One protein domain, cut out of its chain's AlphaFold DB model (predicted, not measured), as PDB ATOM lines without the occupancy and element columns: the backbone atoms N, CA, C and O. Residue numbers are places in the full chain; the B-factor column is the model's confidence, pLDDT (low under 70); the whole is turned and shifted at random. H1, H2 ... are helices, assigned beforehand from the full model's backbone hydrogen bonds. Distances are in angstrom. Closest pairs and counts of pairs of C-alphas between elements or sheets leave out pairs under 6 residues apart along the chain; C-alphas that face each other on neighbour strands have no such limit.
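Overview. This is residues 182 to 231 of the 706 residues of an uncharacterized protein of Flavobacteriales bacterium CG18_big_fil_WC_8_21_14_2_50_32_9 (UniProt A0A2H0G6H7). Two shorter helices, H1 and H2, pack on a longer one, H3, the three centres making a triangle. Residues 222 to 231, of which 222 to 227 belong to H3, stick out as an arm. The 50 printed residues hold three named helices, H1, H2, H3 in chain order, and no named strand: all helix. The whole is elongated, 37 by 20 by 17 A, and only just compact, close to loose, with a radius of gyration of the C-alphas of 11.6 A.

Along the chain. Find C-alpha 182 at (124.959, 240.219, 121.631); from there H1, residues 182 to 195, runs 20.1 A. H2 is residues 200 to 206, 9.9 A. H3, residues 211 to 227, runs 24.6 A to C-alpha 227 at (143.127, 218.739, 131.006).

Arrangement. Look at C-alphas 186 and 211, 6.3 A apart, the closest of H1 and H3, which touch through residues 185 to 189 and 211 to 215 alone. They run the same way at a steep tilt of 44 degrees. H2 and H3 form a helical hairpin and touch, closest at C-alphas 206 and 214, 5.6 A; they run opposite ways at a steep tilt of 38 degrees, only just past shallow. H1 and H2 are only just apart, closest 8.5 A. In H1, H2 and H3 every O i to N i+4 pair is within hydrogen-bond range.

Size, cuts and confidence. The C-alphas of Asn 183 and Leu 231, the two farthest apart, are 37.7 A apart. The printed part has no cut, and both links are tight. The model's pLDDT is under 70 at residues 182 to 187, 193 to 197 and 231.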
ATOM      1  N   VAL A 182     124.856 240.093 120.164       45.19
ATOM      2  CA  VAL A 182     124.959 240.219 121.631       45.19
ATOM      3  C   VAL A 182     123.812 239.475 122.313       45.19
ATOM      4  O   VAL A 182     124.036 238.809 123.318       45.19
ATOM      5  N   ASN A 183     122.612 239.508 121.727       52.31
ATOM      6  CA  ASN A 183     121.464 238.756 122.238       52.31
ATOM      7  C   ASN A 183     121.691 237.238 122.137       52.31
ATOM      8  O   ASN A 183     121.410 236.526 123.095       52.31
ATOM      9  N   ALA A 184     122.275 236.756 121.032       56.19
ATOM     10  CA  ALA A 184     122.624 235.343 120.872       56.19
ATOM     11  C   ALA A 184     123.671 234.875 121.900       56.19
ATOM     12  O   ALA A 184     123.551 233.786 122.454       56.19
ATOM     13  N   ALA A 185     124.676 235.704 122.204       58.62
ATOM     14  CA  ALA A 185     125.684 235.379 123.213       58.62
ATOM     15  C   ALA A 185     125.091 235.298 124.633       58.62
ATOM     16  O   ALA A 185     125.467 234.417 125.401       58.62
ATOM     17  N   ILE A 186     124.149 236.183 124.971       62.34
ATOM     18  CA  ILE A 186     123.444 236.157 126.262       62.34
ATOM     19  C   ILE A 186     122.577 234.897 126.378       62.34
ATOM     20  O   ILE A 186     122.671 234.193 127.378       62.34
ATOM     21  N   GLU A 187     121.808 234.562 125.338       67.56
ATOM     22  CA  GLU A 187     120.977 233.350 125.314       67.56
ATOM     23  C   GLU A 187     121.821 232.069 125.449       67.56
ATOM     24  O   GLU A 187     121.444 231.128 126.147       67.56
ATOM     25  N   VAL A 188     122.994 232.032 124.809       71.62
ATOM     26  CA  VAL A 188     123.943 230.918 124.939       71.62
ATOM     27  C   VAL A 188     124.430 230.775 126.382       71.62
ATOM     28  O   VAL A 188     124.432 229.660 126.899       71.62
ATOM     29  N   LEU A 189     124.797 231.871 127.049       72.69
ATOM     30  CA  LEU A 189     125.267 231.835 128.439       72.69
ATOM     31  C   LEU A 189     124.183 231.351 129.406       72.69
ATOM     32  O   LEU A 189     124.466 230.498 130.244       72.69
ATOM     33  N   GLU A 190     122.943 231.824 129.254       75.31
ATOM     34  CA  GLU A 190     121.810 231.363 130.068       75.31
ATOM     35  C   GLU A 190     121.570 229.854 129.900       75.31
ATOM     36  O   GLU A 190     121.346 229.133 130.877       75.31
ATOM     37  N   LYS A 191     121.680 229.340 128.665       77.31
ATOM     38  CA  LYS A 191     121.556 227.902 128.387       77.31
ATOM     39  C   LYS A 191     122.677 227.093 129.040       77.31
ATOM     40  O   LYS A 191     122.373 226.077 129.664       77.31
ATOM     41  N   ILE A 192     123.928 227.552 128.967       74.19
ATOM     42  CA  ILE A 192     125.085 226.885 129.594       74.19
ATOM     43  C   ILE A 192     124.918 226.835 131.120       74.19
ATOM     44  O   ILE A 192     125.024 225.759 131.713       74.19
ATOM     45  N   GLU A 193     124.577 227.969 131.747       68.88
ATOM     46  CA  GLU A 193     124.334 228.069 133.196       68.88
ATOM     47  C   GLU A 193     123.172 227.158 133.657       68.88
ATOM     48  O   GLU A 193     123.173 226.677 134.791       68.88
ATOM     49  N   SER A 194     122.197 226.877 132.782       69.38
ATOM     50  CA  SER A 194     121.066 225.972 133.062       69.38
ATOM     51  C   SER A 194     121.365 224.481 132.832       69.38
ATOM     52  O   SER A 194     120.658 223.597 133.346       69.38
ATOM     53  N   PHE A 195     122.363 224.186 131.996       61.66
ATOM     54  CA  PHE A 195     122.669 222.837 131.542       61.66
ATOM     55  C   PHE A 195     123.674 222.148 132.457       61.66
ATOM     56  O   PHE A 195     123.457 220.988 132.813       61.66
ATOM     57  N   ASP A 196     124.729 222.861 132.849       63.78
ATOM     58  CA  ASP A 196     125.828 222.296 133.617       63.78
ATOM     59  C   ASP A 196     125.689 222.561 135.123       63.78
ATOM     60  O   ASP A 196     125.353 223.663 135.561       63.78
ATOM     61  N   GLU A 197     125.993 221.556 135.946       67.88
ATOM     62  CA  GLU A 197     126.145 221.754 137.390       67.88
ATOM     63  C   GLU A 197     127.495 222.426 137.650       67.88
ATOM     64  O   GLU A 197     128.455 221.796 138.090       67.88
ATOM     65  N   LEU A 198     127.583 223.723 137.337       80.19
ATOM     66  CA  LEU A 198     128.779 224.507 137.618       80.19
ATOM     67  C   LEU A 198     129.074 224.469 139.131       80.19
ATOM     68  O   LEU A 198     128.137 224.658 139.929       80.19
ATOM     69  N   PRO A 199     130.344 224.256 139.534       84.56
ATOM     70  CA  PRO A 199     130.764 224.368 140.925       84.56
ATOM     71  C   PRO A 199     130.346 225.715 141.515       84.56
ATOM     72  O   PRO A 199     130.260 226.720 140.801       84.56
ATOM     73  N   GLN A 200     130.078 225.752 142.821       82.69
ATOM     74  CA  GLN A 200     129.624 226.982 143.483       82.69
ATOM     75  C   GLN A 200     130.656 228.107 143.363       82.69
ATOM     76  O   GLN A 200     130.295 229.270 143.224       82.69
ATOM     77  N   GLU A 201     131.936 227.749 143.338       86.00
ATOM     78  CA  GLU A 201     133.053 228.665 143.144       86.00
ATOM     79  C   GLU A 201     132.965 229.366 141.785       86.00
ATOM     80  O   GLU A 201     133.140 230.579 141.706       86.00
ATOM     81  N   ILE A 202     132.636 228.619 140.725       87.19
ATOM     82  CA  ILE A 202     132.463 229.177 139.379       87.19
ATOM     83  C   ILE A 202     131.208 230.042 139.331       87.19
ATOM     84  O   ILE A 202     131.267 231.167 138.844       87.19
ATOM     85  N   LYS A 203     130.090 229.580 139.907       85.38
ATOM     86  CA  LYS A 203     128.851 230.375 139.981       85.38
ATOM     87  C   LYS A 203     129.086 231.728 140.649       85.38
ATOM     88  O   LYS A 203     128.677 232.744 140.099       85.38
ATOM     89  N   TYR A 204     129.818 231.747 141.763       84.69
ATOM     90  CA  TYR A 204     130.186 232.976 142.463       84.69
ATOM     91  C   TYR A 204     131.057 233.910 141.609       84.69
ATOM     92  O   TYR A 204     130.850 235.120 141.608       84.69
ATOM     93  N   GLN A 205     132.005 233.372 140.833       83.81
ATOM     94  CA  GLN A 205     132.834 234.185 139.932       83.81
ATOM     95  C   GLN A 205     132.023 234.865 138.816       83.81
ATOM     96  O   GLN A 205     132.411 235.946 138.364       83.81
ATOM     97  N   LEU A 206     130.905 234.265 138.396       83.31
ATOM     98  CA  LEU A 206     130.016 234.798 137.359       83.31
ATOM     99  C   LEU A 206     129.061 235.889 137.880       83.31
ATOM    100  O   LEU A 206     128.523 236.661 137.078       83.31
ATOM    101  N   GLU A 207     128.823 235.980 139.192       83.94
ATOM    102  CA  GLU A 207     127.873 236.936 139.773       83.94
ATOM    103  C   GLU A 207     128.274 238.395 139.490       83.94
ATOM    104  O   GLU A 207     129.406 238.821 139.713       83.94
ATOM    105  N   GLY A 208     127.327 239.188 138.978       77.25
ATOM    106  CA  GLY A 208     127.536 240.612 138.679       77.25
ATOM    107  C   GLY A 208     128.461 240.914 137.489       77.25
ATOM    108  O   GLY A 208     128.726 242.087 137.227       77.25
ATOM    109  N   ARG A 209     128.935 239.892 136.762       78.25
ATOM    110  CA  ARG A 209     129.808 240.031 135.584       78.25
ATOM    111  C   ARG A 209     129.035 240.266 134.289       78.25
ATOM    112  O   ARG A 209     127.891 239.838 134.131       78.25
ATOM    113  N   THR A 210     129.689 240.918 133.332       78.06
ATOM    114  CA  THR A 210     129.187 241.079 131.960       78.06
ATOM    115  C   THR A 210     129.236 239.757 131.187       78.06
ATOM    116  O   THR A 210     130.005 238.860 131.520       78.06
ATOM    117  N   GLY A 211     128.452 239.623 130.109       73.19
ATOM    118  CA  GLY A 211     128.442 238.395 129.297       73.19
ATOM    119  C   GLY A 211     129.807 238.026 128.694       73.19
ATOM    120  O   GLY A 211     130.121 236.847 128.558       73.19
ATOM    121  N   VAL A 212     130.651 239.016 128.383       74.00
ATOM    122  CA  VAL A 212     132.015 238.773 127.882       74.00
ATOM    123  C   VAL A 212     132.893 238.175 128.982       74.00
ATOM    124  O   VAL A 212     133.467 237.112 128.772       74.00
ATOM    125  N   GLU A 213     132.913 238.782 130.171       77.12
ATOM    126  CA  GLU A 213     133.667 238.261 131.323       77.12
ATOM    127  C   GLU A 213     133.187 236.859 131.723       77.12
ATOM    128  O   GLU A 213     133.997 235.977 131.990       77.12
ATOM    129  N   LYS A 214     131.867 236.624 131.720       83.06
ATOM    130  CA  LYS A 214     131.300 235.292 131.971       83.06
ATOM    131  C   LYS A 214     131.790 234.259 130.954       83.06
ATOM    132  O   LYS A 214     132.096 233.133 131.330       83.06
ATOM    133  N   THR A 215     131.865 234.640 129.679       83.19
ATOM    134  CA  THR A 215     132.353 233.762 128.604       83.19
ATOM    135  C   THR A 215     133.812 233.377 128.836       83.19
ATOM    136  O   THR A 215     134.138 232.203 128.721       83.19
ATOM    137  N   GLU A 216     134.671 234.339 129.179       83.00
ATOM    138  CA  GLU A 216     136.094 234.093 129.457       83.00
ATOM    139  C   GLU A 216     136.278 233.151 130.654       83.00
ATOM    140  O   GLU A 216     136.942 232.129 130.522       83.00
ATOM    141  N   ILE A 217     135.589 233.416 131.772       83.88
ATOM    142  CA  ILE A 217     135.632 232.561 132.975       83.88
ATOM    143  C   ILE A 217     135.204 231.125 132.652       83.88
ATOM    144  O   ILE A 217     135.826 230.164 133.105       83.88
ATOM    145  N   LEU A 218     134.129 230.962 131.877       86.81
ATOM    146  CA  LEU A 218     133.639 229.639 131.500       86.81
ATOM    147  C   LEU A 218     134.591 228.923 130.535       86.81
ATOM    148  O   LEU A 218     134.767 227.717 130.675       86.81
ATOM    149  N   ILE A 219     135.208 229.634 129.583       88.94
ATOM    150  CA  ILE A 219     136.226 229.056 128.692       88.94
ATOM    151  C   ILE A 219     137.389 228.518 129.521       88.94
ATOM    152  O   ILE A 219     137.701 227.337 129.388       88.94
ATOM    153  N   ASP A 220     137.957 229.337 130.408       86.81
ATOM    154  CA  ASP A 220     139.078 228.939 131.265       86.81
ATOM    155  C   ASP A 220     138.712 227.714 132.119       86.81
ATOM    156  O   ASP A 220     139.470 226.749 132.197       86.81
ATOM    157  N   TYR A 221     137.510 227.711 132.705       90.12
ATOM    158  CA  TYR A 221     137.002 226.582 133.485       90.12
ATOM    159  C   TYR A 221     136.893 225.290 132.662       90.12
ATOM    160  O   TYR A 221     137.370 224.240 133.090       90.12
ATOM    161  N   PHE A 222     136.264 225.334 131.484       90.19
ATOM    162  CA  PHE A 222     136.109 224.133 130.664       90.19
ATOM    163  C   PHE A 222     137.442 223.653 130.082       90.19
ATOM    164  O   PHE A 222     137.638 222.444 129.967       90.19
ATOM    165  N   GLU A 223     138.360 224.559 129.734       90.62
ATOM    166  CA  GLU A 223     139.711 224.194 129.302       90.62
ATOM    167  C   GLU A 223     140.472 223.460 130.407       90.62
ATOM    168  O   GLU A 223     141.024 222.394 130.137       90.62
ATOM    169  N   ASP A 224     140.429 223.967 131.642       87.88
ATOM    170  CA  ASP A 224     141.055 223.325 132.801       87.88
ATOM    171  C   ASP A 224     140.478 221.924 133.052       87.88
ATOM    172  O   ASP A 224     141.222 220.941 133.093       87.88
ATOM    173  N   VAL A 225     139.144 221.789 133.077       85.81
ATOM    174  CA  VAL A 225     138.454 220.494 133.251       85.81
ATOM    175  C   VAL A 225     138.855 219.480 132.174       85.81
ATOM    176  O   VAL A 225     139.009 218.291 132.456       85.81
ATOM    177  N   LEU A 226     139.051 219.920 130.930       88.69
ATOM    178  CA  LEU A 226     139.446 219.029 129.838       88.69
ATOM    179  C   LEU A 226     140.896 218.532 129.959       88.69
ATOM    180  O   LEU A 226     141.216 217.487 129.377       88.69
ATOM    181  N   THR A 227     141.754 219.204 130.738       86.06
ATOM    182  CA  THR A 227     143.127 218.739 131.006       86.06
ATOM    183  C   THR A 227     143.202 217.563 131.980       86.06
ATOM    184  O   THR A 227     144.200 216.839 131.962       86.06
ATOM    185  N   ASP A 228     142.152 217.310 132.771       78.62
ATOM    186  CA  ASP A 228     142.148 216.237 133.769       78.62
ATOM    187  C   ASP A 228     142.312 214.856 133.113       78.62
ATOM    188  O   ASP A 228     141.549 214.461 132.237       78.62
ATOM    189  N   THR A 229     143.319 214.087 133.520       74.00
ATOM    190  CA  THR A 229     143.585 212.743 132.984       74.00
ATOM    191  C   THR A 229     142.882 211.621 133.746       74.00
ATOM    192  O   THR A 229     143.147 210.449 133.470       74.00
ATOM    193  N   SER A 230     142.033 211.949 134.723       77.25
ATOM    194  CA  SER A 230     141.277 210.964 135.491       77.25
ATOM    195  C   SER A 230     140.395 210.094 134.582       77.25
ATOM    196  O   SER A 230     139.849 210.536 133.568       77.25
ATOM    197  N   LEU A 231     140.318 208.801 134.908       68.88
ATOM    198  CA  LEU A 231     139.493 207.836 134.187       68.88
ATOM    199  C   LEU A 231     138.178 207.657 134.944       68.88
ATOM    200  O   LEU A 231     138.191 207.213 136.093       68.88
TER     201      LEU A 231